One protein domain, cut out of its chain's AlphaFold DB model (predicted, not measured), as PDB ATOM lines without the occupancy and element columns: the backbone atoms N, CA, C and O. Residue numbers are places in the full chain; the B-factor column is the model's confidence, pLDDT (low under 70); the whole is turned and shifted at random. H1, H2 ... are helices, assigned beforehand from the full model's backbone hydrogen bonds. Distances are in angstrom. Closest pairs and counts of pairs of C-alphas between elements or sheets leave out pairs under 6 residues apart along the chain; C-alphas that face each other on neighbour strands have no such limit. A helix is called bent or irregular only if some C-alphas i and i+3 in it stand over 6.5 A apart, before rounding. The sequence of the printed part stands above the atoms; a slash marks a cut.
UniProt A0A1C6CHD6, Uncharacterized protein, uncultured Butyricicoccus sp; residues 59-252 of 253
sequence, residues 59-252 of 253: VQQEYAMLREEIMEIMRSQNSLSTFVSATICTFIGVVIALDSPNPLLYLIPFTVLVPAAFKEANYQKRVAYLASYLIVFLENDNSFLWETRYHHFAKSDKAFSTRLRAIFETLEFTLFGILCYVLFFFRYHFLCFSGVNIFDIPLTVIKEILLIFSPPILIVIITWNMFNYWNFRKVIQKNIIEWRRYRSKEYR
ATOM      1  N   VAL A  59     215.177 170.881 169.110       75.62
ATOM      2  CA  VAL A  59     216.190 171.067 170.175       75.62
ATOM      3  C   VAL A  59     215.853 172.249 171.097       75.62
ATOM      4  O   VAL A  59     216.079 172.204 172.302       75.62
ATOM      5  N   GLN A  60     215.232 173.292 170.543       78.50
ATOM      6  CA  GLN A  60     214.769 174.476 171.265       78.50
ATOM      7  C   GLN A  60     213.629 174.206 172.268       78.50
ATOM      8  O   GLN A  60     213.624 174.797 173.345       78.50
ATOM      9  N   GLN A  61     212.670 173.329 171.950       84.19
ATOM     10  CA  GLN A  61     211.573 172.970 172.860       84.19
ATOM     11  C   GLN A  61     212.059 172.092 174.015       84.19
ATOM     12  O   GLN A  61     211.644 172.304 175.150       84.19
ATOM     13  N   GLU A  62     212.951 171.134 173.744       84.00
ATOM     14  CA  GLU A  62     213.579 170.332 174.801       84.00
ATOM     15  C   GLU A  62     214.409 171.222 175.734       84.00
ATOM     16  O   GLU A  62     214.268 171.142 176.952       84.00
ATOM     17  N   TYR A  63     215.189 172.146 175.162       87.06
ATOM     18  CA  TYR A  63     215.942 173.137 175.925       87.06
ATOM     19  C   TYR A  63     215.042 173.980 176.838       87.06
ATOM     20  O   TYR A  63     215.329 174.132 178.025       87.06
ATOM     21  N   ALA A  64     213.941 174.517 176.299       87.94
ATOM     22  CA  ALA A  64     213.003 175.333 177.065       87.94
ATOM     23  C   ALA A  64     212.356 174.542 178.215       87.94
ATOM     24  O   ALA A  64     212.315 175.040 179.337       87.94
ATOM     25  N   MET A  65     211.930 173.301 177.956       90.81
ATOM     26  CA  MET A  65     211.317 172.422 178.957       90.81
ATOM     27  C   MET A  65     212.280 172.079 180.098       90.81
ATOM     28  O   MET A  65     211.917 172.183 181.266       90.81
ATOM     29  N   LEU A  66     213.523 171.705 179.781       90.88
ATOM     30  CA  LEU A  66     214.522 171.373 180.802       90.88
ATOM     31  C   LEU A  66     214.933 172.597 181.618       90.88
ATOM     32  O   LEU A  66     215.159 172.501 182.823       90.88
ATOM     33  N   ARG A  67     215.002 173.767 180.981       90.19
ATOM     34  CA  ARG A  67     215.244 175.024 181.688       90.19
ATOM     35  C   ARG A  67     214.093 175.369 182.629       90.19
ATOM     36  O   ARG A  67     214.345 175.810 183.747       90.19
ATOM     37  N   GLU A  68     212.853 175.177 182.198       93.19
ATOM     38  CA  GLU A  68     211.679 175.356 183.055       93.19
ATOM     39  C   GLU A  68     211.724 174.403 184.258       93.19
ATOM     40  O   GLU A  68     211.511 174.841 185.389       93.19
ATOM     41  N   GLU A  69     212.129 173.145 184.053       92.69
ATOM     42  CA  GLU A  69     212.341 172.191 185.145       92.69
ATOM     43  C   GLU A  69     213.427 172.664 186.129       92.69
ATOM     44  O   GLU A  69     213.215 172.622 187.343       92.69
ATOM     45  N   ILE A  70     214.567 173.167 185.638       92.75
ATOM     46  CA  ILE A  70     215.621 173.748 186.491       92.75
ATOM     47  C   ILE A  70     215.068 174.907 187.324       92.75
ATOM     48  O   ILE A  70     215.288 174.953 188.536       92.75
ATOM     49  N   MET A  71     214.332 175.826 186.696       92.31
ATOM     50  CA  MET A  71     213.745 176.980 187.380       92.31
ATOM     51  C   MET A  71     212.750 176.555 188.464       92.31
ATOM     52  O   MET A  71     212.735 177.144 189.546       92.31
ATOM     53  N   GLU A  72     211.952 175.519 188.211       95.12
ATOM     54  CA  GLU A  72     210.993 175.005 189.186       95.12
ATOM     55  C   GLU A  72     211.676 174.287 190.359       95.12
ATOM     56  O   GLU A  72     211.279 174.455 191.517       95.12
ATOM     57  N   ILE A  73     212.768 173.560 190.098       93.69
ATOM     58  CA  ILE A  73     213.604 172.982 191.157       93.69
ATOM     59  C   ILE A  73     214.200 174.091 192.033       93.69
ATOM     60  O   ILE A  73     214.123 174.001 193.259       93.69
ATOM     61  N   MET A  74     214.743 175.152 191.430       91.31
ATOM     62  CA  MET A  74     215.292 176.296 192.171       91.31
ATOM     63  C   MET A  74     214.218 177.026 192.989       91.31
ATOM     64  O   MET A  74     214.470 177.432 194.125       91.31
ATOM     65  N   ARG A  75     212.997 177.165 192.457       93.56
ATOM     66  CA  ARG A  75     211.864 177.736 193.199       93.56
ATOM     67  C   ARG A  75     211.495 176.868 194.403       93.56
ATOM     68  O   ARG A  75     211.322 177.392 195.503       93.56
ATOM     69  N   SER A  76     211.426 175.553 194.213       93.81
ATOM     70  CA  SER A  76     211.145 174.585 195.281       93.81
ATOM     71  C   SER A  76     212.220 174.589 196.373       93.81
ATOM     72  O   SER A  76     211.900 174.489 197.557       93.81
ATOM     73  N   GLN A  77     213.485 174.734 195.980       92.19
ATOM     74  CA  GLN A  77     214.632 174.885 196.873       92.19
ATOM     75  C   GLN A  77     214.491 176.147 197.743       92.19
ATOM     76  O   GLN A  77     214.495 176.066 198.968       92.19
ATOM     77  N   ASN A  78     214.239 177.305 197.124       91.38
ATOM     78  CA  ASN A  78     214.047 178.567 197.846       91.38
ATOM     79  C   ASN A  78     212.829 178.532 198.791       91.38
ATOM     80  O   ASN A  78     212.874 179.038 199.914       91.38
ATOM     81  N   SER A  79     211.739 177.888 198.361       94.19
ATOM     82  CA  SER A  79     210.562 177.680 199.206       94.19
ATOM     83  C   SER A  79     210.878 176.819 200.432       94.19
ATOM     84  O   SER A  79     210.354 177.097 201.510       94.19
ATOM     85  N   LEU A  80     211.715 175.784 200.287       92.81
ATOM     86  CA  LEU A  80     212.144 174.937 201.401       92.81
ATOM     87  C   LEU A  80     213.002 175.728 202.395       92.81
ATOM     88  O   LEU A  80     212.705 175.704 203.587       92.81
ATOM     89  N   SER A  81     214.013 176.447 201.904       91.88
ATOM     90  CA  SER A  81     214.879 177.324 202.708       91.88
ATOM     91  C   SER A  81     214.060 178.335 203.524       91.88
ATOM     92  O   SER A  81     214.187 178.418 204.750       91.88
ATOM     93  N   THR A  82     213.124 179.030 202.868       93.38
ATOM     94  CA  THR A  82     212.249 180.018 203.518       93.38
ATOM     95  C   THR A  82     211.379 179.373 204.598       93.38
ATOM     96  O   THR A  82     211.276 179.894 205.709       93.38
ATOM     97  N   PHE A  83     210.774 178.220 204.300       94.62
ATOM     98  CA  PHE A  83     209.941 177.487 205.251       94.62
ATOM     99  C   PHE A  83     210.731 177.041 206.486       94.62
ATOM    100  O   PHE A  83     210.282 177.254 207.613       94.62
ATOM    101  N   VAL A  84     211.914 176.450 206.291       94.88
ATOM    102  CA  VAL A  84     212.775 175.977 207.386       94.88
ATOM    103  C   VAL A  84     213.226 177.153 208.247       94.88
ATOM    104  O   VAL A  84     213.081 177.101 209.466       94.88
ATOM    105  N   SER A  85     213.680 178.239 207.621       93.81
ATOM    106  CA  SER A  85     214.091 179.462 208.315       93.81
ATOM    107  C   SER A  85     212.957 180.047 209.159       93.81
ATOM    108  O   SER A  85     213.132 180.293 210.351       93.81
ATOM    109  N   ALA A  86     211.763 180.207 208.579       95.50
ATOM    110  CA  ALA A  86     210.596 180.721 209.293       95.50
ATOM    111  C   ALA A  86     210.178 179.801 210.449       95.50
ATOM    112  O   ALA A  86     209.881 180.279 211.545       95.50
ATOM    113  N   THR A  87     210.205 178.485 210.229       95.62
ATOM    114  CA  THR A  87     209.861 177.479 211.243       95.62
ATOM    115  C   THR A  87     210.819 177.547 212.428       95.62
ATOM    116  O   THR A  87     210.371 177.605 213.571       95.62
ATOM    117  N   ILE A  88     212.130 177.589 212.173       95.56
ATOM    118  CA  ILE A  88     213.151 177.648 213.225       95.56
ATOM    119  C   ILE A  88     213.069 178.969 213.985       95.56
ATOM    120  O   ILE A  88     213.044 178.950 215.213       95.56
ATOM    121  N   CYS A  89     212.972 180.104 213.287       95.00
ATOM    122  CA  CYS A  89     212.830 181.413 213.926       95.00
ATOM    123  C   CYS A  89     211.583 181.479 214.816       95.00
ATOM    124  O   CYS A  89     211.668 181.929 215.957       95.00
ATOM    125  N   THR A  90     210.442 180.986 214.325       95.88
ATOM    126  CA  THR A  90     209.191 180.945 215.096       95.88
ATOM    127  C   THR A  90     209.337 180.044 216.316       95.88
ATOM    128  O   THR A  90     208.998 180.447 217.424       95.88
ATOM    129  N   PHE A  91     209.886 178.843 216.133       95.56
ATOM    130  CA  PHE A  91     210.079 177.890 217.219       95.56
ATOM    131  C   PHE A  91     211.012 178.445 218.303       95.56
ATOM    132  O   PHE A  91     210.653 178.440 219.478       95.56
ATOM    133  N   ILE A  92     212.177 178.980 217.924       94.50
ATOM    134  CA  ILE A  92     213.118 179.605 218.864       94.50
ATOM    135  C   ILE A  92     212.454 180.785 219.579       94.50
ATOM    136  O   ILE A  92     212.575 180.892 220.797       94.50
ATOM    137  N   GLY A  93     211.721 181.636 218.855       93.62
ATOM    138  CA  GLY A  93     210.992 182.763 219.437       93.62
ATOM    139  C   GLY A  93     209.989 182.326 220.508       93.62
ATOM    140  O   GLY A  93     209.966 182.899 221.594       93.62
ATOM    141  N   VAL A  94     209.222 181.265 220.241       94.62
ATOM    142  CA  VAL A  94     208.289 180.677 221.216       94.62
ATOM    143  C   VAL A  94     209.030 180.115 222.428       94.62
ATOM    144  O   VAL A  94     208.612 180.360 223.555       94.62
ATOM    145  N   VAL A  95     210.134 179.388 222.229       93.94
ATOM    146  CA  VAL A  95     210.906 178.804 223.340       93.94
ATOM    147  C   VAL A  95     211.525 179.887 224.225       93.94
ATOM    148  O   VAL A  95     211.523 179.741 225.445       93.94
ATOM    149  N   ILE A  96     212.021 180.980 223.639       91.25
ATOM    150  CA  ILE A  96     212.572 182.123 224.384       91.25
ATOM    151  C   ILE A  96     211.482 182.851 225.184       91.25
ATOM    152  O   ILE A  96     211.772 183.360 226.261       91.25
ATOM    153  N   ALA A  97     210.243 182.885 224.687       92.88
ATOM    154  CA  ALA A  97     209.117 183.523 225.369       92.88
ATOM    155  C   ALA A  97     208.608 182.751 226.603       92.88
ATOM    156  O   ALA A  97     207.767 183.268 227.335       92.88
ATOM    157  N   LEU A  98     209.085 181.526 226.842       91.94
ATOM    158  CA  LEU A  98     208.776 180.778 228.060       91.94
ATOM    159  C   LEU A  98     209.605 181.325 229.236       91.94
ATOM    160  O   LEU A  98     210.796 181.587 229.088       91.94
ATOM    161  N   ASP A  99     209.017 181.413 230.431       83.06
ATOM    162  CA  ASP A  99     209.729 181.891 231.632       83.06
ATOM    163  C   ASP A  99     210.866 180.939 232.054       83.06
ATOM    164  O   ASP A  99     211.926 181.344 232.545       83.06
ATOM    165  N   SER A 100     210.665 179.634 231.847       82.12
ATOM    166  CA  SER A 100     211.624 178.596 232.226       82.12
ATOM    167  C   SER A 100     211.731 177.454 231.203       82.12
ATOM    168  O   SER A 100     211.434 176.301 231.516       82.12
ATOM    169  N   PRO A 101     212.197 177.722 229.965       86.19
ATOM    170  CA  PRO A 101     212.268 176.698 228.937       86.19
ATOM    171  C   PRO A 101     213.239 175.593 229.342       86.19
ATOM    172  O   PRO A 101     214.369 175.852 229.782       86.19
ATOM    173  N   ASN A 102     212.798 174.353 229.138       88.12
ATOM    174  CA  ASN A 102     213.663 173.187 229.214       88.12
ATOM    175  C   ASN A 102     214.749 173.311 228.121       88.12
ATOM    176  O   ASN A 102     214.389 173.466 226.950       88.12
ATOM    177  N   PRO A 103     216.056 173.219 228.457       87.75
ATOM    178  CA  PRO A 103     217.145 173.313 227.482       87.75
ATOM    179  C   PRO A 103     216.971 172.392 226.275       87.75
ATOM    180  O   PRO A 103     217.308 172.768 225.157       87.75
ATOM    181  N   LEU A 104     216.402 171.201 226.484       90.00
ATOM    182  CA  LEU A 104     216.213 170.196 225.439       90.00
ATOM    183  C   LEU A 104     215.325 170.686 224.288       90.00
ATOM    184  O   LEU A 104     215.445 170.182 223.174       90.00
ATOM    185  N   LEU A 105     214.475 171.693 224.521       92.75
ATOM    186  CA  LEU A 105     213.640 172.279 223.473       92.75
ATOM    187  C   LEU A 105     214.488 172.883 222.350       92.75
ATOM    188  O   LEU A 105     214.127 172.742 221.187       92.75
ATOM    189  N   TYR A 106     215.656 173.452 222.659       93.12
ATOM    190  CA  TYR A 106     216.571 173.999 221.651       93.12
ATOM    191  C   TYR A 106     217.205 172.929 220.749       93.12
ATOM    192  O   TYR A 106     217.789 173.271 219.723       93.12
ATOM    193  N   LEU A 107     217.074 171.641 221.084       92.44
ATOM    194  CA  LEU A 107     217.543 170.538 220.242       92.44
ATOM    195  C   LEU A 107     216.478 170.043 219.252       92.44
ATOM    196  O   LEU A 107     216.821 169.428 218.243       92.44
ATOM    197  N   ILE A 108     215.197 170.345 219.483       93.62
ATOM    198  CA  ILE A 108     214.093 169.938 218.598       93.62
ATOM    199  C   ILE A 108     214.288 170.420 217.146       93.62
ATOM    200  O   ILE A 108     214.067 169.609 216.241       93.62
ATOM    201  N   PRO A 109     214.764 171.652 216.866       95.00
ATOM    202  CA  PRO A 109     215.004 172.123 215.498       95.00
ATOM    203  C   PRO A 109     215.918 171.224 214.653       95.00
ATOM    204  O   PRO A 109     215.776 171.193 213.429       95.00
ATOM    205  N   PHE A 110     216.809 170.436 215.268       93.94
ATOM    206  CA  PHE A 110     217.665 169.501 214.533       93.94
ATOM    207  C   PHE A 110     216.876 168.415 213.788       93.94
ATOM    208  O   PHE A 110     217.323 167.950 212.739       93.94
ATOM    209  N   THR A 111     215.682 168.059 214.270       93.19
ATOM    210  CA  THR A 111     214.792 167.094 213.600       93.19
ATOM    211  C   THR A 111     214.307 167.583 212.236       93.19
ATOM    212  O   THR A 111     214.050 166.766 211.356       93.19
ATOM    213  N   VAL A 112     214.234 168.904 212.036       94.50
ATOM    214  CA  VAL A 112     213.858 169.538 210.766       94.50
ATOM    215  C   VAL A 112     215.100 169.901 209.953       94.50
ATOM    216  O   VAL A 112     215.137 169.648 208.749       94.50
ATOM    217  N   LEU A 113     216.141 170.435 210.602       94.50
ATOM    218  CA  LEU A 113     217.378 170.870 209.943       94.50
ATOM    219  C   LEU A 113     218.084 169.740 209.191       94.50
ATOM    220  O   LEU A 113     218.517 169.933 208.057       94.50
ATOM    221  N   VAL A 114     218.196 168.557 209.800       93.25
ATOM    222  CA  VAL A 114     218.901 167.422 209.190       93.25
ATOM    223  C   VAL A 114     218.233 166.973 207.882       93.25
ATOM    224  O   VAL A 114     218.896 167.030 206.844       93.25
ATOM    225  N   PRO A 115     216.947 166.563 207.852       93.75
ATOM    226  CA  PRO A 115     216.306 166.146 206.604       93.75
ATOM    227  C   PRO A 115     216.196 167.285 205.582       93.75
ATOM    228  O   PRO A 115     216.315 167.025 204.381       93.75
ATOM    229  N   ALA A 116     216.026 168.536 206.027       92.62
ATOM    230  CA  ALA A 116     216.053 169.693 205.137       92.62
ATOM    231  C   ALA A 116     217.399 169.822 204.412       92.62
ATOM    232  O   ALA A 116     217.411 169.936 203.189       92.62
ATOM    233  N   ALA A 117     218.521 169.690 205.127       91.75
ATOM    234  CA  ALA A 117     219.859 169.741 204.537       91.75
ATOM    235  C   ALA A 117     220.091 168.633 203.493       91.75
ATOM    236  O   ALA A 117     220.669 168.879 202.432       91.75
ATOM    237  N   PHE A 118     219.597 167.415 203.738       90.50
ATOM    238  CA  PHE A 118     219.660 166.337 202.742       90.50
ATOM    239  C   PHE A 118     218.817 166.641 201.496       90.50
ATOM    240  O   PHE A 118     219.258 166.396 200.369       90.50
ATOM    241  N   LYS A 119     217.600 167.163 201.683       91.50
ATOM    242  CA  LYS A 119     216.693 167.501 200.578       91.50
ATOM    243  C   LYS A 119     217.254 168.635 199.719       91.50
ATOM    244  O   LYS A 119     217.232 168.543 198.493       91.50
ATOM    245  N   GLU A 120     217.830 169.636 200.364       89.38
ATOM    246  CA  GLU A 120     218.511 170.769 199.746       89.38
ATOM    247  C   GLU A 120     219.700 170.328 198.882       89.38
ATOM    248  O   GLU A 120     219.769 170.637 197.689       89.38
ATOM    249  N   ALA A 121     220.579 169.483 199.432       87.88
ATOM    250  CA  ALA A 121     221.697 168.912 198.683       87.88
ATOM    251  C   ALA A 121     221.232 168.104 197.453       87.88
ATOM    252  O   ALA A 121     221.912 168.071 196.422       87.88
ATOM    253  N   ASN A 122     220.066 167.455 197.526       89.44
ATOM    254  CA  ASN A 122     219.496 166.716 196.401       89.44
ATOM    255  C   ASN A 122     218.939 167.628 195.301       89.44
ATOM    256  O   ASN A 122     219.146 167.322 194.125       89.44
ATOM    257  N   TYR A 123     218.281 168.743 195.637       90.62
ATOM    258  CA  TYR A 123     217.845 169.717 194.628       90.62
ATOM    259  C   TYR A 123     219.026 170.232 193.810       90.62
ATOM    260  O   TYR A 123     218.996 170.204 192.580       90.62
ATOM    261  N   GLN A 124     220.118 170.577 194.483       86.31
ATOM    262  CA  GLN A 124     221.325 171.078 193.834       86.31
ATOM    263  C   GLN A 124     221.962 170.033 192.915       86.31
ATOM    264  O   GLN A 124     222.336 170.344 191.784       86.31
ATOM    265  N   LYS A 125     222.044 168.768 193.348       88.06
ATOM    266  CA  LYS A 125     222.529 167.673 192.489       88.06
ATOM    267  C   LYS A 125     221.690 167.530 191.220       88.06
ATOM    268  O   LYS A 125     222.260 167.345 190.146       88.06
ATOM    269  N   ARG A 126     220.361 167.642 191.329       90.88
ATOM    270  CA  ARG A 126     219.450 167.581 190.175       90.88
ATOM    271  C   ARG A 126     219.678 168.745 189.215       90.88
ATOM    272  O   ARG A 126     219.832 168.502 188.022       90.88
ATOM    273  N   VAL A 127     219.789 169.972 189.729       91.44
ATOM    274  CA  VAL A 127     220.111 171.152 188.905       91.44
ATOM    275  C   VAL A 127     221.453 170.967 188.199       91.44
ATOM    276  O   VAL A 127     221.533 171.140 186.988       91.44
ATOM    277  N   ALA A 128     222.497 170.540 188.917       90.12
ATOM    278  CA  ALA A 128     223.815 170.317 188.328       90.12
ATOM    279  C   ALA A 128     223.797 169.249 187.223       90.12
ATOM    280  O   ALA A 128     224.528 169.359 186.240       90.12
ATOM    281  N   TYR A 129     222.984 168.204 187.386       91.25
ATOM    282  CA  TYR A 129     222.815 167.155 186.387       91.25
ATOM    283  C   TYR A 129     222.106 167.677 185.130       91.25
ATOM    284  O   TYR A 129     222.644 167.523 184.032       91.25
ATOM    285  N   LEU A 130     220.972 168.367 185.283       92.38
ATOM    286  CA  LEU A 130     220.214 168.938 184.163       92.38
ATOM    287  C   LEU A 130     221.009 170.016 183.412       92.38
ATOM    288  O   LEU A 130     221.122 169.954 182.189       92.38
ATOM    289  N   ALA A 131     221.649 170.942 184.132       90.50
ATOM    290  CA  ALA A 131     222.487 171.980 183.531       90.50
ATOM    291  C   ALA A 131     223.652 171.372 182.732       90.50
ATOM    292  O   ALA A 131     223.949 171.786 181.614       90.50
ATOM    293  N   SER A 132     224.296 170.326 183.267       90.94
ATOM    294  CA  SER A 132     225.372 169.635 182.548       90.94
ATOM    295  C   SER A 132     224.895 168.895 181.292       90.94
ATOM    296  O   SER A 132     225.637 168.845 180.312       90.94
ATOM    297  N   TYR A 133     223.671 168.358 181.298       91.31
ATOM    298  CA  TYR A 133     223.058 167.745 180.120       91.31
ATOM    299  C   TYR A 133     222.781 168.799 179.041       91.31
ATOM    300  O   TYR A 133     223.195 168.612 177.895       91.31
ATOM    301  N   LEU A 134     222.182 169.938 179.419       90.62
ATOM    302  CA  LEU A 134     221.937 171.070 178.515       90.62
ATOM    303  C   LEU A 134     223.227 171.501 177.808       90.62
ATOM    304  O   LEU A 134     223.266 171.538 176.579       90.62
ATOM    305  N   ILE A 135     224.305 171.718 178.571       88.81
ATOM    306  CA  ILE A 135     225.616 172.129 178.042       88.81
ATOM    307  C   ILE A 135     226.192 171.111 177.041       88.81
ATOM    308  O   ILE A 135     226.885 171.494 176.103       88.81
ATOM    309  N   VAL A 136     225.984 169.805 177.248       88.06
ATOM    310  CA  VAL A 136     226.644 168.768 176.435       88.06
ATOM    311  C   VAL A 136     225.837 168.357 175.208       88.06
ATOM    312  O   VAL A 136     226.448 168.037 174.187       88.06
ATOM    313  N   PHE A 137     224.509 168.309 175.295       86.81
ATOM    314  CA  PHE A 137     223.660 167.762 174.229       86.81
ATOM    315  C   PHE A 137     222.891 168.823 173.451       86.81
ATOM    316  O   PHE A 137     222.658 168.633 172.259       86.81
ATOM    317  N   LEU A 138     222.513 169.924 174.103       86.00
ATOM    318  CA  LEU A 138     221.589 170.901 173.529       86.00
ATOM    319  C   LEU A 138     222.277 172.224 173.169       86.00
ATOM    320  O   LEU A 138     221.854 172.886 172.222       86.00
ATOM    321  N   GLU A 139     223.356 172.587 173.869       83.88
ATOM    322  CA  GLU A 139     224.164 173.770 173.568       83.88
ATOM    323  C   GLU A 139     225.247 173.475 172.510       83.88
ATOM    324  O   GLU A 139     226.295 172.900 172.790       83.88
ATOM    325  N   ASN A 140     224.984 173.908 171.277       77.19
ATOM    326  CA  ASN A 140     225.910 173.974 170.142       77.19
ATOM    327  C   ASN A 140     226.116 175.433 169.672       77.19
ATOM    328  O   ASN A 140     225.341 176.320 170.042       77.19
ATOM    329  N   ASP A 141     227.084 175.673 168.782       67.31
ATOM    330  CA  ASP A 141     227.436 177.011 168.260       67.31
ATOM    331  C   ASP A 141     226.253 177.773 167.625       67.31
ATOM    332  O   ASP A 141     226.198 178.999 167.680       67.31
ATOM    333  N   ASN A 142     225.261 177.049 167.096       67.06
ATOM    334  CA  ASN A 142     224.054 177.613 166.474       67.06
ATOM    335  C   ASN A 142     222.827 177.652 167.412       67.06
ATOM    336  O   ASN A 142     221.697 177.800 166.949       67.06
ATOM    337  N   SER A 143     223.011 177.455 168.720       73.81
ATOM    338  CA  SER A 143     221.921 177.317 169.698       73.81
ATOM    339  C   SER A 143     222.004 178.343 170.837       73.81
ATOM    340  O   SER A 143     222.918 179.167 170.912       73.81
ATOM    341  N   PHE A 144     221.038 178.301 171.756       74.56
ATOM    342  CA  PHE A 144     221.033 179.155 172.937       74.56
ATOM    343  C   PHE A 144     222.110 178.718 173.939       74.56
ATOM    344  O   PHE A 144     221.898 177.817 174.734       74.56
ATOM    345  N   LEU A 145     223.248 179.413 173.946       82.38
ATOM    346  CA  LEU A 145     224.367 179.189 174.877       82.38
ATOM    347  C   LEU A 145     224.128 179.832 176.260       82.38
ATOM    348  O   LEU A 145     224.965 180.611 176.724       82.38
ATOM    349  N   TRP A 146     222.946 179.682 176.865       82.62
ATOM    350  CA  TRP A 146     222.643 180.390 178.120       82.62
ATOM    351  C   TRP A 146     223.409 179.803 179.312       82.62
ATOM    352  O   TRP A 146     224.056 180.577 180.019       82.62
ATOM    353  N   GLU A 147     223.425 178.481 179.488       83.50
ATOM    354  CA  GLU A 147     224.140 177.821 180.589       83.50
ATOM    355  C   GLU A 147     225.649 178.021 180.454       83.50
ATOM    356  O   GLU A 147     226.329 178.384 181.414       83.50
ATOM    357  N   THR A 148     226.190 177.881 179.239       82.62
ATOM    358  CA  THR A 148     227.618 178.110 178.981       82.62
ATOM    359  C   THR A 148     228.029 179.558 179.269       82.62
ATOM    360  O   THR A 148     229.045 179.788 179.934       82.62
ATOM    361  N   ARG A 149     227.244 180.553 178.822       84.06
ATOM    362  CA  ARG A 149     227.525 181.974 179.104       84.06
ATOM    363  C   ARG A 149     227.392 182.292 180.588       84.06
ATOM    364  O   ARG A 149     228.263 182.969 181.135       84.06
ATOM    365  N   TYR A 150     226.353 181.779 181.243       81.88
ATOM    366  CA  TYR A 150     226.146 181.957 182.677       81.88
ATOM    367  C   TYR A 150     227.291 181.344 183.491       81.88
ATOM    368  O   TYR A 150     227.868 182.009 184.351       81.88
ATOM    369  N   HIS A 151     227.703 180.117 183.167       77.75
ATOM    370  CA  HIS A 151     228.821 179.440 183.824       77.75
ATOM    371  C   HIS A 151     230.146 180.193 183.645       77.75
ATOM    372  O   HIS A 151     230.931 180.317 184.592       77.75
ATOM    373  N   HIS A 152     230.394 180.746 182.452       79.88
ATOM    374  CA  HIS A 152     231.570 181.577 182.195       79.88
ATOM    375  C   HIS A 152     231.529 182.888 182.998       79.88
ATOM    376  O   HIS A 152     232.519 183.240 183.643       79.88
ATOM    377  N   PHE A 153     230.383 183.575 183.017       79.69
ATOM    378  CA  PHE A 153     230.187 184.807 183.784       79.69
ATOM    379  C   PHE A 153     230.377 184.578 185.290       79.69
ATOM    380  O   PHE A 153     231.137 185.289 185.951       79.69
ATOM    381  N   ALA A 154     229.776 183.513 185.825       73.50
ATOM    382  CA  ALA A 154     229.915 183.136 187.223       73.50
ATOM    383  C   ALA A 154     231.377 182.850 187.604       73.50
ATOM    384  O   ALA A 154     231.760 183.018 188.764       73.50
ATOM    385  N   LYS A 155     232.210 182.364 186.671       72.12
ATOM    386  CA  LYS A 155     233.649 182.119 186.888       72.12
ATOM    387  C   LYS A 155     234.470 183.412 186.883       72.12
ATOM    388  O   LYS A 155     235.468 183.482 187.601       72.12
ATOM    389  N   SER A 156     234.075 184.401 186.082       70.62
ATOM    390  CA  SER A 156     234.742 185.705 186.030       70.62
ATOM    391  C   SER A 156     234.399 186.610 187.210       70.62
ATOM    392  O   SER A 156     235.240 187.424 187.587       70.62
ATOM    393  N   ASP A 157     233.219 186.453 187.820       67.19
ATOM    394  CA  ASP A 157     232.854 187.242 188.994       67.19
ATOM    395  C   ASP A 157     233.671 186.809 190.226       67.19
ATOM    396  O   ASP A 157     233.566 185.691 190.747       67.19
ATOM    397  N   LYS A 158     234.553 187.709 190.670       66.44
ATOM    398  CA  LYS A 158     235.418 187.535 191.843       66.44
ATOM    399  C   LYS A 158     235.004 188.433 193.007       66.44
ATOM    400  O   LYS A 158     235.724 188.439 194.008       66.44
ATOM    401  N   ALA A 159     233.899 189.174 192.897       75.81
ATOM    402  CA  ALA A 159     233.493 190.106 193.935       75.81
ATOM    403  C   ALA A 159     233.332 189.383 195.280       75.81
ATOM    404  O   ALA A 159     232.704 188.324 195.391       75.81
ATOM    405  N   PHE A 160     233.939 189.955 196.319       74.00
ATOM    406  CA  PHE A 160     233.889 189.405 197.672       74.00
ATOM    407  C   PHE A 160     232.446 189.325 198.192       74.00
ATOM    408  O   PHE A 160     232.073 188.328 198.804       74.00
ATOM    409  N   SER A 161     231.611 190.316 197.861       74.25
ATOM    410  CA  SER A 161     230.183 190.344 198.195       74.25
ATOM    411  C   SER A 161     229.408 189.169 197.588       74.25
ATOM    412  O   SER A 161     228.659 188.508 198.304       74.25
ATOM    413  N   THR A 162     229.631 188.841 196.309       72.00
ATOM    414  CA  THR A 162     228.998 187.685 195.650       72.00
ATOM    415  C   THR A 162     229.417 186.371 196.313       72.00
ATOM    416  O   THR A 162     228.595 185.477 196.511       72.00
ATOM    417  N   ARG A 163     230.691 186.255 196.714       72.31
ATOM    418  CA  ARG A 163     231.198 185.069 197.422       72.31
ATOM    419  C   ARG A 163     230.593 184.921 198.810       72.31
ATOM    420  O   ARG A 163     230.191 183.819 199.159       72.31
ATOM    421  N   LEU A 164     230.520 186.005 199.581       73.75
ATOM    422  CA  LEU A 164     229.895 185.981 200.901       73.75
ATOM    423  C   LEU A 164     228.425 185.600 200.809       73.75
ATOM    424  O   LEU A 164     227.989 184.725 201.544       73.75
ATOM    425  N   ARG A 165     227.680 186.199 199.877       74.94
ATOM    426  CA  ARG A 165     226.274 185.856 199.661       74.94
ATOM    427  C   ARG A 165     226.094 184.368 199.367       74.94
ATOM    428  O   ARG A 165     225.287 183.727 200.027       74.94
ATOM    429  N   ALA A 166     226.895 183.817 198.455       72.19
ATOM    430  CA  ALA A 166     226.860 182.389 198.156       72.19
ATOM    431  C   ALA A 166     227.160 181.544 199.406       72.19
ATOM    432  O   ALA A 166     226.465 180.571 199.665       72.19
ATOM    433  N   ILE A 167     228.149 181.936 200.219       73.94
ATOM    434  CA  ILE A 167     228.480 181.248 201.477       73.94
ATOM    435  C   ILE A 167     227.304 181.292 202.462       73.94
ATOM    436  O   ILE A 167     226.975 180.261 203.036       73.94
ATOM    437  N   PHE A 168     226.651 182.442 202.644       76.25
ATOM    438  CA  PHE A 168     225.503 182.565 203.546       76.25
ATOM    439  C   PHE A 168     224.295 181.753 203.072       76.25
ATOM    440  O   PHE A 168     223.702 181.050 203.883       76.25
ATOM    441  N   GLU A 169     223.995 181.769 201.771       73.06
ATOM    442  CA  GLU A 169     222.953 180.919 201.173       73.06
ATOM    443  C   GLU A 169     223.283 179.421 201.340       73.06
ATOM    444  O   GLU A 169     222.393 178.596 201.502       73.06
ATOM    445  N   THR A 170     224.569 179.051 201.366       75.75
ATOM    446  CA  THR A 170     224.995 177.658 201.600       75.75
ATOM    447  C   THR A 170     224.885 177.235 203.057       75.75
ATOM    448  O   THR A 170     224.569 176.088 203.368       75.75
ATOM    449  N   LEU A 171     225.301 178.126 203.954       85.12
ATOM    450  CA  LEU A 171     225.540 177.805 205.353       85.12
ATOM    451  C   LEU A 171     224.327 178.102 206.226       85.12
ATOM    452  O   LEU A 171     224.432 177.924 207.434       85.12
ATOM    453  N   GLU A 172     223.184 178.502 205.662       89.00
ATOM    454  CA  GLU A 172     221.999 178.887 206.438       89.00
ATOM    455  C   GLU A 172     221.615 177.823 207.484       89.00
ATOM    456  O   GLU A 172     221.468 178.134 208.665       89.00
ATOM    457  N   PHE A 173     221.573 176.540 207.101       91.88
ATOM    458  CA  PHE A 173     221.210 175.451 208.011       91.88
ATOM    459  C   PHE A 173     222.292 175.179 209.054       91.88
ATOM    460  O   PHE A 173     221.981 174.872 210.204       91.88
ATOM    461  N   THR A 174     223.564 175.323 208.677       92.50
ATOM    462  CA  THR A 174     224.687 175.226 209.616       92.50
ATOM    463  C   THR A 174     224.626 176.360 210.640       92.50
ATOM    464  O   THR A 174     224.808 176.111 211.827       92.50
ATOM    465  N   LEU A 175     224.315 177.586 210.209       92.56
ATOM    466  CA  LEU A 175     224.178 178.752 211.082       92.56
ATOM    467  C   LEU A 175     223.011 178.581 212.059       92.56
ATOM    468  O   LEU A 175     223.189 178.813 213.252       92.56
ATOM    469  N   PHE A 176     221.856 178.095 211.593       94.44
ATOM    470  CA  PHE A 176     220.744 177.756 212.482       94.44
ATOM    471  C   PHE A 176     221.095 176.634 213.463       94.44
ATOM    472  O   PHE A 176     220.739 176.724 214.636       94.44
ATOM    473  N   GLY A 177     221.830 175.607 213.024       95.12
ATOM    474  CA  GLY A 177     222.320 174.545 213.904       95.12
ATOM    475  C   GLY A 177     223.255 175.071 214.996       95.12
ATOM    476  O   GLY A 177     223.079 174.741 216.168       95.12
ATOM    477  N   ILE A 178     224.204 175.943 214.636       95.50
ATOM    478  CA  ILE A 178     225.105 176.607 215.590       95.50
ATOM    479  C   ILE A 178     224.303 177.467 216.570       95.50
ATOM    480  O   ILE A 178     224.527 177.372 217.773       95.50
ATOM    481  N   LEU A 179     223.345 178.260 216.084       95.38
ATOM    482  CA  LEU A 179     222.492 179.094 216.931       95.38
ATOM    483  C   LEU A 179     221.717 178.252 217.956       95.38
ATOM    484  O   LEU A 179     221.750 178.552 219.147       95.38
ATOM    485  N   CYS A 180     221.072 177.171 217.507       95.19
ATOM    486  CA  CYS A 180     220.348 176.247 218.382       95.19
ATOM    487  C   CYS A 180     221.273 175.630 219.439       95.19
ATOM    488  O   CYS A 180     220.910 175.553 220.611       95.19
ATOM    489  N   TYR A 181     222.488 175.240 219.044       95.06
ATOM    490  CA  TYR A 181     223.476 174.685 219.964       95.06
ATOM    491  C   TYR A 181     223.971 175.706 220.996       95.06
ATOM    492  O   TYR A 181     224.066 175.373 222.173       95.06
ATOM    493  N   VAL A 182     224.243 176.950 220.594       94.56
ATOM    494  CA  VAL A 182     224.672 178.015 221.515       94.56
ATOM    495  C   VAL A 182     223.584 178.310 222.550       94.56
ATOM    496  O   VAL A 182     223.884 178.387 223.742       94.56
ATOM    497  N   LEU A 183     222.321 178.412 222.123       93.12
ATOM    498  CA  LEU A 183     221.183 178.623 223.026       93.12
ATOM    499  C   LEU A 183     220.990 177.444 223.989       93.12
ATOM    500  O   LEU A 183     220.815 177.654 225.193       93.12
ATOM    501  N   PHE A 184     221.084 176.214 223.474       93.56
ATOM    502  CA  PHE A 184     221.074 174.997 224.282       93.56
ATOM    503  C   PHE A 184     222.180 175.029 225.341       93.56
ATOM    504  O   PHE A 184     221.885 174.898 226.526       93.56
ATOM    505  N   PHE A 185     223.431 175.246 224.929       91.19
ATOM    506  CA  PHE A 185     224.598 175.213 225.805       91.19
ATOM    507  C   PHE A 185     224.510 176.274 226.904       91.19
ATOM    508  O   PHE A 185     224.713 175.966 228.078       91.19
ATOM    509  N   PHE A 186     224.138 177.505 226.542       89.50
ATOM    510  CA  PHE A 186     223.986 178.601 227.496       89.50
ATOM    511  C   PHE A 186     222.919 178.290 228.553       89.50
ATOM    512  O   PHE A 186     223.163 178.420 229.754       89.50
ATOM    513  N   ARG A 187     221.740 177.820 228.123       87.88
ATOM    514  CA  ARG A 187     220.636 177.504 229.039       87.88
ATOM    515  C   ARG A 187     220.921 176.266 229.888       87.88
ATOM    516  O   ARG A 187     220.585 176.245 231.071       87.88
ATOM    517  N   TYR A 188     221.531 175.248 229.292       86.75
ATOM    518  CA  TYR A 188     221.896 174.006 229.958       86.75
ATOM    519  C   TYR A 188     222.947 174.248 231.052       86.75
ATOM    520  O   TYR A 188     222.755 173.810 232.186       86.75
ATOM    521  N   HIS A 189     223.998 175.026 230.762       81.75
ATOM    522  CA  HIS A 189     225.021 175.377 231.748       81.75
ATOM    523  C   HIS A 189     224.441 176.187 232.919       81.75
ATOM    524  O   HIS A 189     224.772 175.923 234.073       81.75
ATOM    525  N   PHE A 190     223.543 177.140 232.641       80.12
ATOM    526  CA  PHE A 190     222.894 177.945 233.681       80.12
ATOM    527  C   PHE A 190     222.049 177.104 234.654       80.12
ATOM    528  O   PHE A 190     222.036 177.384 235.846       80.12
ATOM    529  N   LEU A 191     221.358 176.070 234.164       74.00
ATOM    530  CA  LEU A 191     220.473 175.235 234.987       74.00
ATOM    531  C   LEU A 191     221.204 174.097 235.713       74.00
ATOM    532  O   LEU A 191     220.862 173.784 236.850       74.00
ATOM    533  N   CYS A 192     222.193 173.464 235.076       64.62
ATOM    534  CA  CYS A 192     222.806 172.241 235.599       64.62
ATOM    535  C   CYS A 192     223.977 172.503 236.567       64.62
ATOM    536  O   CYS A 192     224.233 171.685 237.448       64.62
ATOM    537  N   PHE A 193     224.654 173.656 236.466       60.97
ATOM    538  CA  PHE A 193     225.761 174.009 237.370       60.97
ATOM    539  C   PHE A 193     225.300 174.296 238.815       60.97
ATOM    540  O   PHE A 193     226.108 174.274 239.738       60.97
ATOM    541  N   SER A 194     224.000 174.513 239.046       55.25
ATOM    542  CA  SER A 194     223.457 174.871 240.366       55.25
ATOM    543  C   SER A 194     222.997 173.696 241.242       55.25
ATOM    544  O   SER A 194     222.545 173.952 242.356       55.25
ATOM    545  N   GLY A 195     223.085 172.430 240.807       55.94
ATOM    546  CA  GLY A 195     222.380 171.347 241.517       55.94
ATOM    547  C   GLY A 195     222.929 169.927 241.389       55.94
ATOM    548  O   GLY A 195     222.134 168.994 241.308       55.94
ATOM    549  N   VAL A 196     224.250 169.719 241.364       57.59
ATOM    550  CA  VAL A 196     224.804 168.354 241.274       57.59
ATOM    551  C   VAL A 196     224.990 167.735 242.665       57.59
ATOM    552  O   VAL A 196     225.874 168.132 243.419       57.59
ATOM    553  N   ASN A 197     224.178 166.720 242.978       56.09
ATOM    554  CA  ASN A 197     224.401 165.795 244.094       56.09
ATOM    555  C   ASN A 197     225.373 164.679 243.672       56.09
ATOM    556  O   ASN A 197     225.291 164.145 242.570       56.09
ATOM    557  N   ILE A 198     226.286 164.308 244.571       58.47
ATOM    558  CA  ILE A 198     227.522 163.559 244.273       58.47
ATOM    559  C   ILE A 198     227.292 162.037 244.092       58.47
ATOM    560  O   ILE A 198     228.229 161.320 243.774       58.47
ATOM    561  N   PHE A 199     226.075 161.505 244.260       55.69
ATOM    562  CA  PHE A 199     225.868 160.057 244.467       55.69
ATOM    563  C   PHE A 199     225.342 159.216 243.276       55.69
ATOM    564  O   PHE A 199     225.344 157.995 243.394       55.69
ATOM    565  N   ASP A 200     225.015 159.790 242.108       60.56
ATOM    566  CA  ASP A 200     224.489 159.042 240.935       60.56
ATOM    567  C   ASP A 200     225.455 159.034 239.726       60.56
ATOM    568  O   ASP A 200     225.127 159.476 238.628       60.56
ATOM    569  N   ILE A 201     226.691 158.570 239.918       64.75
ATOM    570  CA  ILE A 201     227.855 159.022 239.127       64.75
ATOM    571  C   ILE A 201     228.005 158.429 237.699       64.75
ATOM    572  O   ILE A 201     228.321 159.194 236.792       64.75
ATOM    573  N   PRO A 202     227.826 157.123 237.406       67.38
ATOM    574  CA  PRO A 202     228.253 156.610 236.096       67.38
ATOM    575  C   PRO A 202     227.238 156.847 234.964       67.38
ATOM    576  O   PRO A 202     227.622 157.232 233.861       67.38
ATOM    577  N   LEU A 203     225.939 156.637 235.206       67.69
ATOM    578  CA  LEU A 203     224.918 156.715 234.148       67.69
ATOM    579  C   LEU A 203     224.576 158.166 233.766       67.69
ATOM    580  O   LEU A 203     224.298 158.456 232.602       67.69
ATOM    581  N   THR A 204     224.627 159.084 234.733       74.19
ATOM    582  CA  THR A 204     224.361 160.513 234.520       74.19
ATOM    583  C   THR A 204     225.471 161.159 233.693       74.19
ATOM    584  O   THR A 204     225.181 161.803 232.690       74.19
ATOM    585  N   VAL A 205     226.740 160.884 234.013       77.12
ATOM    586  CA  VAL A 205     227.901 161.396 233.267       77.12
ATOM    587  C   VAL A 205     227.870 160.951 231.801       77.12
ATOM    588  O   VAL A 205     228.106 161.764 230.910       77.12
ATOM    589  N   ILE A 206     227.509 159.692 231.524       80.31
ATOM    590  CA  ILE A 206     227.375 159.190 230.143       80.31
ATOM    591  C   ILE A 206     226.278 159.948 229.381       80.31
ATOM    592  O   ILE A 206     226.484 160.336 228.228       80.31
ATOM    593  N   LYS A 207     225.122 160.181 230.016       80.69
ATOM    594  CA  LYS A 207     224.009 160.927 229.413       80.69
ATOM    595  C   LYS A 207     224.409 162.366 229.081       80.69
ATOM    596  O   LYS A 207     224.097 162.825 227.984       80.69
ATOM    597  N   GLU A 208     225.116 163.054 229.976       81.62
ATOM    598  CA  GLU A 208     225.520 164.446 229.738       81.62
ATOM    599  C   GLU A 208     226.591 164.566 228.650       81.62
ATOM    600  O   GLU A 208     226.504 165.449 227.796       81.62
ATOM    601  N   ILE A 209     227.546 163.630 228.596       85.12
ATOM    602  CA  ILE A 209     228.507 163.542 227.486       85.12
ATOM    603  C   ILE A 209     227.748 163.372 226.162       85.12
ATOM    604  O   ILE A 209     227.959 164.141 225.222       85.12
ATOM    605  N   LEU A 210     226.815 162.419 226.083       86.75
ATOM    606  CA  LEU A 210     226.027 162.194 224.869       86.75
ATOM    607  C   LEU A 210     225.239 163.450 224.454       86.75
ATOM    608  O   LEU A 210     225.191 163.795 223.271       86.75
ATOM    609  N   LEU A 211     224.650 164.153 225.421       87.44
ATOM    610  CA  LEU A 211     223.849 165.351 225.184       87.44
ATOM    611  C   LEU A 211     224.694 166.525 224.665       87.44
ATOM    612  O   LEU A 211     224.250 167.232 223.766       87.44
ATOM    613  N   ILE A 212     225.914 166.708 225.176       88.19
ATOM    614  CA  ILE A 212     226.824 167.787 224.760       88.19
ATOM    615  C   ILE A 212     227.434 167.510 223.381       88.19
ATOM    616  O   ILE A 212     227.555 168.425 222.568       88.19
ATOM    617  N   PHE A 213     227.799 166.257 223.087       90.75
ATOM    618  CA  PHE A 213     228.443 165.911 221.816       90.75
ATOM    619  C   PHE A 213     227.460 165.668 220.665       90.75
ATOM    620  O   PHE A 213     227.850 165.814 219.503       90.75
ATOM    621  N   SER A 214     226.193 165.340 220.942       91.38
ATOM    622  CA  SER A 214     225.223 165.063 219.874       91.38
ATOM    623  C   SER A 214     224.968 166.253 218.928       91.38
ATOM    624  O   SER A 214     225.028 166.034 217.715       91.38
ATOM    625  N   PRO A 215     224.779 167.511 219.379       93.00
ATOM    626  CA  PRO A 215     224.500 168.615 218.462       93.00
ATOM    627  C   PRO A 215     225.700 168.983 217.571       93.00
ATOM    628  O   PRO A 215     225.490 169.130 216.367       93.00
ATOM    629  N   PRO A 216     226.957 169.056 218.064       94.56
ATOM    630  CA  PRO A 216     228.128 169.226 217.203       94.56
ATOM    631  C   PRO A 216     228.235 168.165 216.105       94.56
ATOM    632  O   PRO A 216     228.510 168.505 214.957       94.56
ATOM    633  N   ILE A 217     227.963 166.892 216.420       94.69
ATOM    634  CA  ILE A 217     227.969 165.811 215.421       94.69
ATOM    635  C   ILE A 217     226.907 166.073 214.344       94.69
ATOM    636  O   ILE A 217     227.200 165.968 213.152       94.69
ATOM    637  N   LEU A 218     225.694 166.473 214.735       95.00
ATOM    638  CA  LEU A 218     224.630 166.815 213.787       95.00
ATOM    639  C   LEU A 218     224.989 168.032 212.923       95.00
ATOM    640  O   LEU A 218     224.751 168.009 211.717       95.00
ATOM    641  N   ILE A 219     225.616 169.062 213.499       95.25
ATOM    642  CA  ILE A 219     226.110 170.230 212.755       95.25
ATOM    643  C   ILE A 219     227.166 169.807 211.732       95.25
ATOM    644  O   ILE A 219     227.130 170.277 210.592       95.25
ATOM    645  N   VAL A 220     228.080 168.902 212.091       94.00
ATOM    646  CA  VAL A 220     229.073 168.356 211.154       94.00
ATOM    647  C   VAL A 220     228.388 167.584 210.027       94.00
ATOM    648  O   VAL A 220     228.747 167.782 208.872       94.00
ATOM    649  N   ILE A 221     227.368 166.770 210.319       92.69
ATOM    650  CA  ILE A 221     226.599 166.040 209.295       92.69
ATOM    651  C   ILE A 221     225.877 167.006 208.345       92.69
ATOM    652  O   ILE A 221     225.936 166.829 207.125       92.69
ATOM    653  N   ILE A 222     225.211 168.035 208.877       92.81
ATOM    654  CA  ILE A 222     224.544 169.077 208.082       92.81
ATOM    655  C   ILE A 222     225.572 169.779 207.196       92.81
ATOM    656  O   ILE A 222     225.408 169.845 205.978       92.81
ATOM    657  N   THR A 223     226.672 170.227 207.797       90.75
ATOM    658  CA  THR A 223     227.735 170.946 207.095       90.75
ATOM    659  C   THR A 223     228.369 170.073 206.027       90.75
ATOM    660  O   THR A 223     228.575 170.555 204.930       90.75
ATOM    661  N   TRP A 224     228.623 168.790 206.285       88.56
ATOM    662  CA  TRP A 224     229.181 167.861 205.301       88.56
ATOM    663  C   TRP A 224     228.254 167.661 204.099       88.56
ATOM    664  O   TRP A 224     228.700 167.702 202.951       88.56
ATOM    665  N   ASN A 225     226.952 167.497 204.346       85.19
ATOM    666  CA  ASN A 225     225.964 167.388 203.273       85.19
ATOM    667  C   ASN A 225     225.900 168.665 202.431       85.19
ATOM    668  O   ASN A 225     225.897 168.578 201.199       85.19
ATOM    669  N   MET A 226     225.936 169.825 203.090       82.38
ATOM    670  CA  MET A 226     225.952 171.135 202.442       82.38
ATOM    671  C   MET A 226     227.312 171.477 201.825       82.38
ATOM    672  O   MET A 226     227.364 172.228 200.865       82.38
ATOM    673  N   PHE A 227     228.429 170.899 202.275       72.50
ATOM    674  CA  PHE A 227     229.773 171.205 201.764       72.50
ATOM    675  C   PHE A 227     229.951 170.781 200.300       72.50
ATOM    676  O   PHE A 227     230.751 171.367 199.565       72.50
ATOM    677  N   ASN A 228     229.139 169.830 199.825       61.00
ATOM    678  CA  ASN A 228     229.028 169.529 198.397       61.00
ATOM    679  C   ASN A 228     228.636 170.764 197.552       61.00
ATOM    680  O   ASN A 228     228.996 170.819 196.375       61.00
ATOM    681  N   TYR A 229     227.999 171.780 198.146       61.47
ATOM    682  CA  TYR A 229     227.690 173.075 197.531       61.47
ATOM    683  C   TYR A 229     228.936 173.882 197.163       61.47
ATOM    684  O   TYR A 229     228.993 174.460 196.077       61.47
ATOM    685  N   TRP A 230     229.977 173.912 198.008       56.84
ATOM    686  CA  TRP A 230     231.201 174.665 197.685       56.84
ATOM    687  C   TRP A 230     231.866 174.124 196.409       56.84
ATOM    688  O   TRP A 230     232.522 174.841 195.652       56.84
ATOM    689  N   ASN A 231     231.599 172.850 196.117       69.12
ATOM    690  CA  ASN A 231     231.998 172.163 194.906       69.12
ATOM    691  C   ASN A 231     230.895 172.093 193.837       69.12
ATOM    692  O   ASN A 231     231.098 171.362 192.874       69.12
ATOM    693  N   PHE A 232     229.791 172.847 193.905       76.69
ATOM    694  CA  PHE A 232     228.711 172.808 192.901       76.69
ATOM    695  C   PHE A 232     229.246 172.955 191.470       76.69
ATOM    696  O   PHE A 232     228.934 172.165 190.582       76.69
ATOM    697  N   ARG A 233     230.192 173.881 191.266       76.56
ATOM    698  CA  ARG A 233     230.899 174.021 189.982       76.56
ATOM    699  C   ARG A 233     231.682 172.766 189.605       76.56
ATOM    700  O   ARG A 233     231.681 172.382 188.443       76.56
ATOM    701  N   LYS A 234     232.365 172.127 190.560       81.12
ATOM    702  CA  LYS A 234     233.087 170.868 190.318       81.12
ATOM    703  C   LYS A 234     232.122 169.722 190.011       81.12
ATOM    704  O   LYS A 234     232.455 168.896 189.173       81.12
ATOM    705  N   VAL A 235     230.941 169.691 190.632       84.69
ATOM    706  CA  VAL A 235     229.879 168.715 190.340       84.69
ATOM    707  C   VAL A 235     229.383 168.899 188.909       84.69
ATOM    708  O   VAL A 235     229.378 167.933 188.155       84.69
ATOM    709  N   ILE A 236     229.084 170.133 188.487       85.94
ATOM    710  CA  ILE A 236     228.740 170.433 187.088       85.94
ATOM    711  C   ILE A 236     229.860 169.980 186.148       85.94
ATOM    712  O   ILE A 236     229.600 169.271 185.183       85.94
ATOM    713  N   GLN A 237     231.117 170.335 186.428       86.56
ATOM    714  CA  GLN A 237     232.253 169.937 185.587       86.56
ATOM    715  C   GLN A 237     232.419 168.413 185.505       86.56
ATOM    716  O   GLN A 237     232.646 167.879 184.420       86.56
ATOM    717  N   LYS A 238     232.267 167.707 186.631       90.06
ATOM    718  CA  LYS A 238     232.293 166.243 186.681       90.06
ATOM    719  C   LYS A 238     231.184 165.652 185.811       90.06
ATOM    720  O   LYS A 238     231.476 164.806 184.969       90.06
ATOM    721  N   ASN A 239     229.956 166.144 185.954       90.38
ATOM    722  CA  ASN A 239     228.819 165.669 185.170       90.38
ATOM    723  C   ASN A 239     228.995 165.974 183.674       90.38
ATOM    724  O   ASN A 239     228.720 165.113 182.848       90.38
ATOM    725  N   ILE A 240     229.532 167.144 183.300       89.50
ATOM    726  CA  ILE A 240     229.868 167.475 181.902       89.50
ATOM    727  C   ILE A 240     230.851 166.448 181.325       89.50
ATOM    728  O   ILE A 240     230.673 165.979 180.202       89.50
ATOM    729  N   ILE A 241     231.895 166.080 182.077       91.50
ATOM    730  CA  ILE A 241     232.868 165.068 181.640       91.50
ATOM    731  C   ILE A 241     232.183 163.708 181.452       91.50
ATOM    732  O   ILE A 241     232.421 163.041 180.444       91.50
ATOM    733  N   GLU A 242     231.340 163.292 182.396       92.38
ATOM    734  CA  GLU A 242     230.602 162.026 182.319       92.38
ATOM    735  C   GLU A 242     229.643 161.995 181.123       92.38
ATOM    736  O   GLU A 242     229.671 161.044 180.338       92.38
ATOM    737  N   TRP A 243     228.889 163.071 180.901       92.12
ATOM    738  CA  TRP A 243     228.006 163.217 179.750       92.12
ATOM    739  C   TRP A 243     228.753 163.204 178.419       92.12
ATOM    740  O   TRP A 243     228.321 162.540 177.480       92.12
ATOM    741  N   ARG A 244     229.919 163.855 178.326       90.69
ATOM    742  CA  ARG A 244     230.762 163.791 177.119       90.69
ATOM    743  C   ARG A 244     231.268 162.377 176.840       90.69
ATOM    744  O   ARG A 244     231.329 161.974 175.680       90.69
ATOM    745  N   ARG A 245     231.622 161.613 177.882       90.88
ATOM    746  CA  ARG A 245     231.992 160.192 177.733       90.88
ATOM    747  C   ARG A 245     230.811 159.345 177.278       90.88
ATOM    748  O   ARG A 245     231.013 158.411 176.511       90.88
ATOM    749  N   TYR A 246     229.609 159.634 177.768       91.06
ATOM    750  CA  TYR A 246     228.398 158.954 177.319       91.06
ATOM    751  C   TYR A 246     228.131 159.252 175.839       91.06
ATOM    752  O   TYR A 246     228.083 158.326 175.032       91.06
ATOM    753  N   ARG A 247     228.109 160.540 175.471       86.50
ATOM    754  CA  ARG A 247     227.933 161.017 174.095       86.50
ATOM    755  C   ARG A 247     228.909 160.325 173.140       86.50
ATOM    756  O   ARG A 247     228.498 159.759 172.137       86.50
ATOM    757  N   SER A 248     230.204 160.294 173.462       87.12
ATOM    758  CA  SER A 248     231.215 159.694 172.578       87.12
ATOM    759  C   SER A 248     231.088 158.179 172.394       87.12
ATOM    760  O   SER A 248     231.525 157.666 171.366       87.12
ATOM    761  N   LYS A 249     230.506 157.452 173.358       87.25
ATOM    762  CA  LYS A 249     230.200 156.020 173.215       87.25
ATOM    763  C   LYS A 249     228.996 155.779 172.310       87.25
ATOM    764  O   LYS A 249     228.977 154.774 171.611       87.25
ATOM    765  N   GLU A 250     228.013 156.670 172.346       80.44
ATOM    766  CA  GLU A 250     226.797 156.573 171.542       80.44
ATOM    767  C   GLU A 250     227.090 156.753 170.048       80.44
ATOM    768  O   GLU A 250     226.699 155.904 169.263       80.44
ATOM    769  N   TYR A 251     227.905 157.746 169.668       71.56
ATOM    770  CA  TYR A 251     228.320 157.963 168.267       71.56
ATOM    771  C   TYR A 251     229.281 156.898 167.697       71.56
ATOM    772  O   TYR A 251     229.645 156.973 166.527       71.56
ATOM    773  N   ARG A 252     229.756 155.945 168.511       67.88
ATOM    774  CA  ARG A 252     230.589 154.815 168.049       67.88
ATOM    775  C   ARG A 252     229.781 153.549 167.752       67.88
ATOM    776  O   ARG A 252     230.374 152.587 167.267       67.88
TER     777      ARG A 252
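Overview. This is residues 59 to 252 of the 253 residues of an uncharacterized protein of uncultured Butyricicoccus sp (UniProt A0A1C6CHD6). Look for a long rod of mostly lengthwise helices: H1 and H3 lie side by side, and H5b and H6b join them as a loosely staggered up-and-down bundle, each of the four running against the one before it. H7 slants across H3 towards the end where the printed part begins, H4 and H5a make an elbow on one side whose tip, residues 156 to 161, sticks out, and at the other end of the rod residues 193 to 210 stick out. The printed part has 194 residues with seven named helices, H1 to H7 in order, and no named strand: all helix. It is loose, with a radius of gyration of the C-alphas of 22.8 A and spans of 78 by 34 by 29 A.

Arrangement. Begin with H1, residues 59 to 96, which touches the hub H3, residues 110 to 138, at a shallow tilt of 15 degrees, opposite ways; their closest C-alphas, of Ile 70 and Val 127, are 5.7 A apart. Next find H5, residues 160 to 192, assigned as one helix by its hydrogen bonds but bent, with C-alphas 170 and 173 7.8 A apart; its arms H5a, residues 160 to 170, and H5b, residues 173 to 192, stand at a steep tilt of 66 degrees. H6, residues 201 to 227, is likewise assigned as one helix but bent, with C-alphas 212 and 215 6.8 A apart; its arms H6a, residues 201 to 212, and H6b, residues 215 to 227, stand at a shallow tilt of 27 degrees. H6b touches H3 residues 110 to 121, closest at C-alphas 222 and 117, 5.9 A, and touches H5b, closest at C-alphas 223 and 174, 5.8 A. H2, residues 103 to 107, touches H5b, closest at C-alphas 106 and 184, 5.3 A. H7, residues 232 to 250, touches H3 at a steep tilt of 44 degrees, closest at C-alphas 240 and 132, 5.0 A. H4, residues 146 to 156, touches H3, closest at C-alphas 148 and 135, 6.4 A, and is apart from H5a. Every O i to N i+4 pair is within hydrogen-bond range in H1, H4, H5a, H5b, H6b and H7; in H3 24 of 25 are, in H6a 7 of 8, and in H2 0 of 1, beside 2 of 2 O i to N i+3 pairs.

Along the chain. Find C-alpha 59 at (216.190, 171.067, 170.175); from there H1 runs 55.4 A to C-alpha 96 at (212.572, 182.123, 224.384). H3 is 41.2 A long, H5b 27.8 A, and H7 26.9 A, ending at C-alpha 250 at (226.797, 156.573, 171.542).

Size, cuts and confidence. The C-alphas farthest apart, of Asn 142 and Phe 199, are 80.0 A apart. The printed part has no cut and no long link. Its mean pLDDT is 84.8; look for values under 70 at residues 141 to 142, 157 to 158, 192 to 203, 228 to 231 and 252.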